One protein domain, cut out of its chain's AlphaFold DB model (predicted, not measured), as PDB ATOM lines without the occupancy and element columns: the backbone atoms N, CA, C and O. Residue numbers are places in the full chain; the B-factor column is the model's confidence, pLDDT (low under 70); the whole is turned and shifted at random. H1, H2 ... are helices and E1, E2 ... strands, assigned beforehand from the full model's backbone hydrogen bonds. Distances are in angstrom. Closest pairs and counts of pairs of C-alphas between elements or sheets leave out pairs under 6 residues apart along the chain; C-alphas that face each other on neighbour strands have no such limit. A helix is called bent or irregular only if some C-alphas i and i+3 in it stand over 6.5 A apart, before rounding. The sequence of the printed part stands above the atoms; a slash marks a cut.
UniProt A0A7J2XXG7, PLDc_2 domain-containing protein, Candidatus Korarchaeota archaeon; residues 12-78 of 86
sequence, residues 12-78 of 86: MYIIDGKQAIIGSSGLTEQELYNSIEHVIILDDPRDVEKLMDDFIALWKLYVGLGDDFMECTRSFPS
ATOM      1  N   MET A  12      20.595  23.319   8.668       94.06
ATOM      2  CA  MET A  12      20.868  23.283  10.100       94.06
ATOM      3  C   MET A  12      20.266  22.007  10.674       94.06
ATOM      4  O   MET A  12      19.087  21.723  10.461       94.06
ATOM      5  N   TYR A  13      21.077  21.265  11.415       95.25
ATOM      6  CA  TYR A  13      20.674  20.055  12.118       95.25
ATOM      7  C   TYR A  13      21.071  20.199  13.577       95.25
ATOM      8  O   TYR A  13      22.216  20.539  13.861       95.25
ATOM      9  N   ILE A  14      20.143  19.941  14.495       95.00
ATOM     10  CA  ILE A  14      20.405  19.976  15.934       95.00
ATOM     11  C   ILE A  14      20.038  18.610  16.508       95.00
ATOM     12  O   ILE A  14      18.927  18.124  16.303       95.00
ATOM     13  N   ILE A  15      20.985  17.983  17.203       95.06
ATOM     14  CA  ILE A  15      20.870  16.623  17.734       95.06
ATOM     15  C   ILE A  15      20.816  16.720  19.256       95.06
ATOM     16  O   ILE A  15      21.787  17.132  19.896       95.06
ATOM     17  N   ASP A  16      19.660  16.381  19.828       90.19
ATOM     18  CA  ASP A  16      19.382  16.349  21.273       90.19
ATOM     19  C   ASP A  16      19.734  17.634  22.051       90.19
ATOM     20  O   ASP A  16      19.910  17.593  23.267       90.19
ATOM     21  N   GLY A  17      19.877  18.776  21.369       87.81
ATOM     22  CA  GLY A  17      20.370  20.017  21.976       87.81
ATOM     23  C   GLY A  17      21.823  19.944  22.467       87.81
ATOM     24  O   GLY A  17      22.226  20.759  23.288       87.81
ATOM     25  N   LYS A  18      22.607  18.967  21.993       92.25
ATOM     26  CA  LYS A  18      24.016  18.762  22.378       92.25
ATOM     27  C   LYS A  18      25.003  19.017  21.253       92.25
ATOM     28  O   LYS A  18      26.168  19.279  21.516       92.25
ATOM     29  N   GLN A  19      24.558  18.858  20.016       97.06
ATOM     30  CA  GLN A  19      25.389  19.051  18.843       97.06
ATOM     31  C   GLN A  19      24.575  19.755  17.774       97.06
ATOM     32  O   GLN A  19      23.396  19.446  17.577       97.06
ATOM     33  N   ALA A  20      25.217  20.675  17.073       96.94
ATOM     34  CA  ALA A  20      24.659  21.321  15.908       96.94
ATOM     35  C   ALA A  20      25.589  21.144  14.707       96.94
ATOM     36  O   ALA A  20      26.813  21.174  14.826       96.94
ATOM     37  N   ILE A  21      24.986  20.943  13.542       97.12
ATOM     38  CA  ILE A  21      25.670  20.786  12.265       97.12
ATOM     39  C   ILE A  21      25.089  21.832  11.324       97.12
ATOM     40  O   ILE A  21      23.882  21.847  11.070       97.12
ATOM     41  N   ILE A  22      25.948  22.710  10.814       95.69
ATOM     42  CA  ILE A  22      25.569  23.768   9.874       95.69
ATOM     43  C   ILE A  22      26.492  23.765   8.667       95.69
ATOM     44  O   ILE A  22      27.660  23.391   8.765       95.69
ATOM     45  N   GLY A  23      25.995  24.222   7.524       93.25
ATOM     46  CA  GLY A  23      26.836  24.383   6.348       93.25
ATOM     47  C   GLY A  23      26.070  24.290   5.044       93.25
ATOM     48  O   GLY A  23      24.904  24.677   4.958       93.25
ATOM     49  N   SER A  24      26.758  23.793   4.020       92.44
ATOM     50  CA  SER A  24      26.211  23.646   2.675       92.44
ATOM     51  C   SER A  24      25.619  22.263   2.403       92.44
ATOM     52  O   SER A  24      24.828  22.149   1.471       92.44
ATOM     53  N   SER A  25      25.898  21.245   3.227       91.44
ATOM     54  CA  SER A  25      25.386  19.879   3.021       91.44
ATOM     55  C   SER A  25      23.912  19.748   3.389       91.44
ATOM     56  O   SER A  25      23.512  20.121   4.491       91.44
ATOM     57  N   GLY A  26      23.102  19.200   2.482       91.06
ATOM     58  CA  GLY A  26      21.705  18.833   2.737       91.06
ATOM     59  C   GLY A  26      21.525  17.338   2.978       91.06
ATOM     60  O   GLY A  26      22.494  16.595   3.097       91.06
ATOM     61  N   LEU A  27      20.266  16.888   3.044       91.06
ATOM     62  CA  LEU A  27      19.904  15.484   3.293       91.06
ATOM     63  C   LEU A  27      19.631  14.724   1.991       91.06
ATOM     64  O   LEU A  27      18.558  14.155   1.802       91.06
ATOM     65  N   THR A  28      20.591  14.740   1.070       93.81
ATOM     66  CA  THR A  28      20.540  13.913  -0.145       93.81
ATOM     67  C   THR A  28      21.775  13.031  -0.216       93.81
ATOM     68  O   THR A  28      22.835  13.416   0.266       93.81
ATOM     69  N   GLU A  29      21.656  11.859  -0.839       95.00
ATOM     70  CA  GLU A  29      22.800  10.961  -1.043       95.00
ATOM     71  C   GLU A  29      23.944  11.669  -1.784       95.00
ATOM     72  O   GLU A  29      25.106  11.555  -1.404       95.00
ATOM     73  N   GLN A  30      23.601  12.478  -2.790       94.50
ATOM     74  CA  GLN A  30      24.571  13.263  -3.539       94.50
ATOM     75  C   GLN A  30      25.338  14.246  -2.645       94.50
ATOM     76  O   GLN A  30      26.563  14.246  -2.671       94.50
ATOM     77  N   GLU A  31      24.639  15.071  -1.859       92.75
ATOM     78  CA  GLU A  31      25.289  16.082  -1.011       92.75
ATOM     79  C   GLU A  31      26.051  15.454   0.169       92.75
ATOM     80  O   GLU A  31      27.082  15.981   0.566       92.75
ATOM     81  N   LEU A  32      25.604  14.308   0.695       92.19
ATOM     82  CA  LEU A  32      26.260  13.645   1.828       92.19
ATOM     83  C   LEU A  32      27.496  12.819   1.445       92.19
ATOM     84  O   LEU A  32      28.398  12.680   2.269       92.19
ATOM     85  N   TYR A  33      27.538  12.250   0.235       94.19
ATOM     86  CA  TYR A  33      28.578  11.278  -0.138       94.19
ATOM     87  C   TYR A  33      29.365  11.637  -1.399       94.19
ATOM     88  O   TYR A  33      30.505  11.202  -1.544       94.19
ATOM     89  N   ASN A  34      28.784  12.420  -2.311       95.44
ATOM     90  CA  ASN A  34      29.300  12.575  -3.674       95.44
ATOM     91  C   ASN A  34      29.625  14.032  -4.055       95.44
ATOM     92  O   ASN A  34      30.015  14.288  -5.196       95.44
ATOM     93  N   SER A  35      29.467  14.981  -3.130       94.31
ATOM     94  CA  SER A  35      29.754  16.404  -3.328       94.31
ATOM     95  C   SER A  35      30.782  16.905  -2.313       94.31
ATOM     96  O   SER A  35      30.885  16.397  -1.199       94.31
ATOM     97  N   ILE A  36      31.543  17.932  -2.699       94.38
ATOM     98  CA  ILE A  36      32.409  18.658  -1.768       94.38
ATOM     99  C   ILE A  36      31.542  19.688  -1.050       94.38
ATOM    100  O   ILE A  36      31.189  20.717  -1.624       94.38
ATOM    101  N   GLU A  37      31.222  19.403   0.205       93.50
ATOM    102  CA  GLU A  37      30.435  20.277   1.067       93.50
ATOM    103  C   GLU A  37      31.299  20.857   2.188       93.50
ATOM    104  O   GLU A  37      32.221  20.213   2.690       93.50
ATOM    105  N   HIS A  38      30.980  22.079   2.611       94.38
ATOM    106  CA  HIS A  38      31.564  22.677   3.804       94.38
ATOM    107  C   HIS A  38      30.578  22.557   4.960       94.38
ATOM    108  O   HIS A  38      29.452  23.059   4.886       94.38
ATOM    109  N   VAL A  39      31.015  21.921   6.041       95.00
ATOM    110  CA  VAL A  39      30.207  21.685   7.236       95.00
ATOM    111  C   VAL A  39      31.005  22.085   8.469       95.00
ATOM    112  O   VAL A  39      32.197  21.802   8.567       95.00
ATOM    113  N   ILE A  40      30.332  22.734   9.413       96.50
ATOM    114  CA  ILE A  40      30.838  23.017  10.752       96.50
ATOM    115  C   ILE A  40      30.029  22.167  11.728       96.50
ATOM    116  O   ILE A  40      28.797  22.169  11.687       96.50
ATOM    117  N   ILE A  41      30.737  21.447  12.593       97.19
ATOM    118  CA  ILE A  41      30.159  20.658  13.677       97.19
ATOM    119  C   ILE A  41      30.497  21.376  14.981       97.19
ATOM    120  O   ILE A  41      31.662  21.678  15.230       97.19
ATOM    121  N   LEU A  42      29.473  21.671  15.776       97.31
ATOM    122  CA  LEU A  42      29.562  22.430  17.019       97.31
ATOM    123  C   LEU A  42      28.983  21.600  18.161       97.31
ATOM    124  O   LEU A  42      27.891  21.047  18.030       97.31
ATOM    125  N   ASP A  43      29.703  21.534  19.272       96.75
ATOM    126  CA  ASP A  43      29.307  20.842  20.502       96.75
ATOM    127  C   ASP A  43      29.466  21.710  21.766       96.75
ATOM    128  O   ASP A  43      29.057  21.284  22.848       96.75
ATOM    129  N   ASP A  44      29.993  22.942  21.649       96.94
ATOM    130  CA  ASP A  44      29.959  23.917  22.746       96.94
ATOM    131  C   ASP A  44      28.491  24.253  23.060       96.94
ATOM    132  O   ASP A  44      27.755  24.695  22.168       96.94
ATOM    133  N   PRO A  45      28.042  24.079  24.317       92.56
ATOM    134  CA  PRO A  45      26.648  24.290  24.682       92.56
ATOM    135  C   PRO A  45      26.110  25.675  24.311       92.56
ATOM    136  O   PRO A  45      24.942  25.785  23.960       92.56
ATOM    137  N   ARG A  46      26.946  26.723  24.344       94.06
ATOM    138  CA  ARG A  46      26.519  28.097  24.035       94.06
ATOM    139  C   ARG A  46      26.271  28.283  22.542       94.06
ATOM    140  O   ARG A  46      25.337  28.981  22.158       94.06
ATOM    141  N   ASP A  47      27.093  27.657  21.703       96.06
ATOM    142  CA  ASP A  47      26.919  27.704  20.250       96.06
ATOM    143  C   ASP A  47      25.685  26.897  19.824       96.06
ATOM    144  O   ASP A  47      24.906  27.344  18.980       96.06
ATOM    145  N   VAL A  48      25.469  25.735  20.449       95.62
ATOM    146  CA  VAL A  48      24.287  24.897  20.204       95.62
ATOM    147  C   VAL A  48      23.007  25.588  20.678       95.62
ATOM    148  O   VAL A  48      22.014  25.573  19.954       95.62
ATOM    149  N   GLU A  49      23.024  26.232  21.848       92.38
ATOM    150  CA  GLU A  49      21.895  27.014  22.366       92.38
ATOM    151  C   GLU A  49      21.544  28.170  21.424       92.38
ATOM    152  O   GLU A  49      20.386  28.334  21.045       92.38
ATOM    153  N   LYS A  50      22.549  28.897  20.931       94.25
ATOM    154  CA  LYS A  50      22.332  29.971  19.959       94.25
ATOM    155  C   LYS A  50      21.713  29.470  18.649       94.25
ATOM    156  O   LYS A  50      20.803  30.100  18.118       94.25
ATOM    157  N   LEU A  51      22.176  28.333  18.130       94.62
ATOM    158  CA  LEU A  51      21.595  27.721  16.930       94.62
ATOM    159  C   LEU A  51      20.169  27.215  17.173       94.62
ATOM    160  O   LEU A  51      19.334  27.270  16.270       94.62
ATOM    161  N   MET A  52      19.870  26.766  18.392       92.88
ATOM    162  CA  MET A  52      18.510  26.423  18.795       92.88
ATOM    163  C   MET A  52      17.593  27.651  18.772       92.88
ATOM    164  O   MET A  52      16.492  27.573  18.227       92.88
ATOM    165  N   ASP A  53      18.048  28.788  19.298       90.38
ATOM    166  CA  ASP A  53      17.292  30.045  19.262       90.38
ATOM    167  C   ASP A  53      17.014  30.501  17.822       90.38
ATOM    168  O   ASP A  53      15.879  30.860  17.489       90.38
ATOM    169  N   ASP A  54      18.016  30.412  16.943       91.25
ATOM    170  CA  ASP A  54      17.870  30.719  15.517       91.25
ATOM    171  C   ASP A  54      16.845  29.792  14.843       91.25
ATOM    172  O   ASP A  54      15.963  30.258  14.113       91.25
ATOM    173  N   PHE A  55      16.906  28.481  15.113       90.06
ATOM    174  CA  PHE A  55      15.922  27.519  14.613       90.06
ATOM    175  C   PHE A  55      14.501  27.890  15.056       90.06
ATOM    176  O   PHE A  55      13.583  27.917  14.234       90.06
ATOM    177  N   ILE A  56      14.314  28.219  16.335       86.75
ATOM    178  CA  ILE A  56      13.014  28.605  16.894       86.75
ATOM    179  C   ILE A  56      12.490  29.874  16.216       86.75
ATOM    180  O   ILE A  56      11.313  29.938  15.852       86.75
ATOM    181  N   ALA A  57      13.347  30.879  16.023       84.81
ATOM    182  CA  ALA A  57      12.979  32.118  15.347       84.81
ATOM    183  C   ALA A  57      12.536  31.861  13.896       84.81
ATOM    184  O   ALA A  57      11.483  32.347  13.473       84.81
ATOM    185  N   LEU A  58      13.287  31.042  13.153       84.69
ATOM    186  CA  LEU A  58      12.940  30.641  11.786       84.69
ATOM    187  C   LEU A  58      11.632  29.847  11.736       84.69
ATOM    188  O   LEU A  58      10.801  30.073  10.855       84.69
ATOM    189  N   TRP A  59      11.418  28.950  12.696       82.31
ATOM    190  CA  TRP A  59      10.203  28.152  12.784       82.31
ATOM    191  C   TRP A  59       8.962  29.022  13.010       82.31
ATOM    192  O   TRP A  59       7.964  28.864  12.307       82.31
ATOM    193  N   LYS A  60       9.035  30.005  13.920       78.00
ATOM    194  CA  LYS A  60       7.949  30.977  14.150       78.00
ATOM    195  C   LYS A  60       7.585  31.738  12.875       78.00
ATOM    196  O   LYS A  60       6.404  31.866  12.554       78.00
ATOM    197  N   LEU A  61       8.596  32.190  12.125       80.00
ATOM    198  CA  LEU A  61       8.395  32.871  10.843       80.00
ATOM    199  C   LEU A  61       7.724  31.962   9.809       80.00
ATOM    200  O   LEU A  61       6.823  32.412   9.104       80.00
ATOM    201  N   TYR A  62       8.148  30.698   9.718       72.81
ATOM    202  CA  TYR A  62       7.613  29.752   8.741       72.81
ATOM    203  C   TYR A  62       6.150  29.388   9.011       72.81
ATOM    204  O   TYR A  62       5.332  29.417   8.094       72.81
ATOM    205  N   VAL A  63       5.809  29.056  10.258       70.88
ATOM    206  CA  VAL A  63       4.452  28.598  10.600       70.88
ATOM    207  C   VAL A  63       3.480  29.776  10.790       70.88
ATOM    208  O   VAL A  63       2.273  29.574  10.889       70.88
ATOM    209  N   GLY A  64       3.974  31.021  10.815       63.88
ATOM    210  CA  GLY A  64       3.145  32.208  11.049       63.88
ATOM    211  C   GLY A  64       2.510  32.220  12.443       63.88
ATOM    212  O   GLY A  64       1.435  32.788  12.628       63.88
ATOM    213  N   LEU A  65       3.145  31.549  13.408       59.62
ATOM    214  CA  LEU A  65       2.625  31.365  14.761       59.62
ATOM    215  C   LEU A  65       3.104  32.482  15.695       59.62
ATOM    216  O   LEU A  65       4.270  32.876  15.661       59.62
ATOM    217  N   GLY A  66       2.199  32.944  16.563       57.38
ATOM    218  CA  GLY A  66       2.549  33.721  17.754       57.38
ATOM    219  C   GLY A  66       3.200  32.848  18.836       57.38
ATOM    220  O   GLY A  66       3.210  31.619  18.733       57.38
ATOM    221  N   ASP A  67       3.735  33.484  19.880       58.31
ATOM    222  CA  ASP A  67       4.555  32.840  20.923       58.31
ATOM    223  C   ASP A  67       3.866  31.674  21.668       58.31
ATOM    224  O   ASP A  67       4.548  30.797  22.199       58.31
ATOM    225  N   ASP A  68       2.534  31.610  21.643       54.12
ATOM    226  CA  ASP A  68       1.723  30.685  22.442       54.12
ATOM    227  C   ASP A  68       1.725  29.222  21.946       54.12
ATOM    228  O   ASP A  68       1.404  28.314  22.705       54.12
ATOM    229  N   PHE A  69       2.122  28.944  20.696       47.78
ATOM    230  CA  PHE A  69       2.093  27.578  20.127       47.78
ATOM    231  C   PHE A  69       3.371  26.750  20.365       47.78
ATOM    232  O   PHE A  69       3.484  25.608  19.909       47.78
ATOM    233  N   MET A  70       4.350  27.305  21.081       51.12
ATOM    234  CA  MET A  70       5.682  26.711  21.265       51.12
ATOM    235  C   MET A  70       5.700  25.517  22.250       51.12
ATOM    236  O   MET A  70       6.728  24.874  22.459       51.12
ATOM    237  N   GLU A  71       4.559  25.166  22.846       48.59
ATOM    238  CA  GLU A  71       4.457  24.064  23.810       48.59
ATOM    239  C   GLU A  71       4.772  22.689  23.178       48.59
ATOM    240  O   GLU A  71       5.410  21.851  23.813       48.59
ATOM    241  N   CYS A  72       4.471  22.484  21.886       44.75
ATOM    242  CA  CYS A  72       4.775  21.226  21.183       44.75
ATOM    243  C   CYS A  72       6.279  21.006  20.937       44.75
ATOM    244  O   CYS A  72       6.741  19.863  20.918       44.75
ATOM    245  N   THR A  73       7.065  22.078  20.799       48.38
ATOM    246  CA  THR A  73       8.525  22.018  20.603       48.38
ATOM    247  C   THR A  73       9.308  21.995  21.919       48.38
ATOM    248  O   THR A  73      10.497  21.701  21.915       48.38
ATOM    249  N   ARG A  74       8.651  22.220  23.067       45.59
ATOM    250  CA  ARG A  74       9.233  22.040  24.415       45.59
ATOM    251  C   ARG A  74       9.167  20.603  24.941       45.59
ATOM    252  O   ARG A  74       9.541  20.347  26.080       45.59
ATOM    253  N   SER A  75       8.734  19.651  24.114       45.38
ATOM    254  CA  SER A  75       8.911  18.221  24.394       45.38
ATOM    255  C   SER A  75      10.390  17.786  24.347       45.38
ATOM    256  O   SER A  75      10.719  16.688  24.799       45.38
ATOM    257  N   PHE A  76      11.302  18.666  23.914       48.44
ATOM    258  CA  PHE A  76      12.720  18.552  24.245       48.44
ATOM    259  C   PHE A  76      12.921  18.731  25.757       48.44
ATOM    260  O   PHE A  76      12.463  19.727  26.319       48.44
ATOM    261  N   PRO A  77      13.584  17.791  26.453       42.00
ATOM    262  CA  PRO A  77      13.639  17.807  27.905       42.00
ATOM    263  C   PRO A  77      14.233  19.121  28.420       42.00
ATOM    264  O   PRO A  77      15.399  19.422  28.171       42.00
ATOM    265  N   SER A  78      13.477  19.836  29.255       45.81
ATOM    266  CA  SER A  78      13.947  20.981  30.060       45.81
ATOM    267  C   SER A  78      15.214  20.682  30.878       45.81
ATOM    268  O   SER A  78      15.908  21.588  31.326       45.81
TER     269      SER A  78
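AT A GLANCE: This is residues 12 to 78 of the 86 residues of the protein "PLDc_2 domain-containing protein" of Candidatus Korarchaeota archaeon (UniProt A0A7J2XXG7). A small three-stranded sheet has the long helix H2 across one face; H2 runs past the sheet toward H3 at one end, and H1 lies beyond the other end. The 67 printed residues include E1, E2, H1, E3, H2 and H3 in chain order; the class is mixed. The sheet, E1 E2 E3, is antiparallel. The whole is loose, radius of gyration of the C-alphas 14.0 A, spanning 42 by 27 by 16 A.

IN THESE COORDINATES: E2 is residues 19 to 23, E1 12 to 15 from C-alpha 12 at (20.868, 23.283, 10.100), E3 39 to 42. H2, residues 45 to 63, is 26.6 A long; H1 is 29 to 34. H3, 67 to 75, ends at C-alpha 75 (8.911, 18.221, 24.394) and is irregular: C-alphas 68 and 71 are 7.3 A apart.

HOW THE PARTS SIT: N 13 and O 21 of hairpin E1 and E2 are 2.9 A apart, within hydrogen-bond range, as are N 22 and O 40 of E2 and E3, 3.0 A. Two layers, a helix on one face of a sheet: H2 is over E1 and E2, height 9.6 A, only just across E2 at 62 degrees on the local plane; closest C-alphas Ala 20 and Val 48, 5.6 A. H3 is close to H2 but not clearly touching, closest C-alphas Lys 60 and Asp 67, 7.8 A. H1 is not on the sheet. Every O i to N i+4 pair is within range in H1 and H2; in H3 1 of 5, and 2 of 6 O i to N i+3 pairs.

THE WHOLE: The C-alphas of Asn 34 and Asp 68, the farthest apart, are 42.1 A apart. The printed part has no cut and no long link. Residues 64 to 78 have pLDDT under 70.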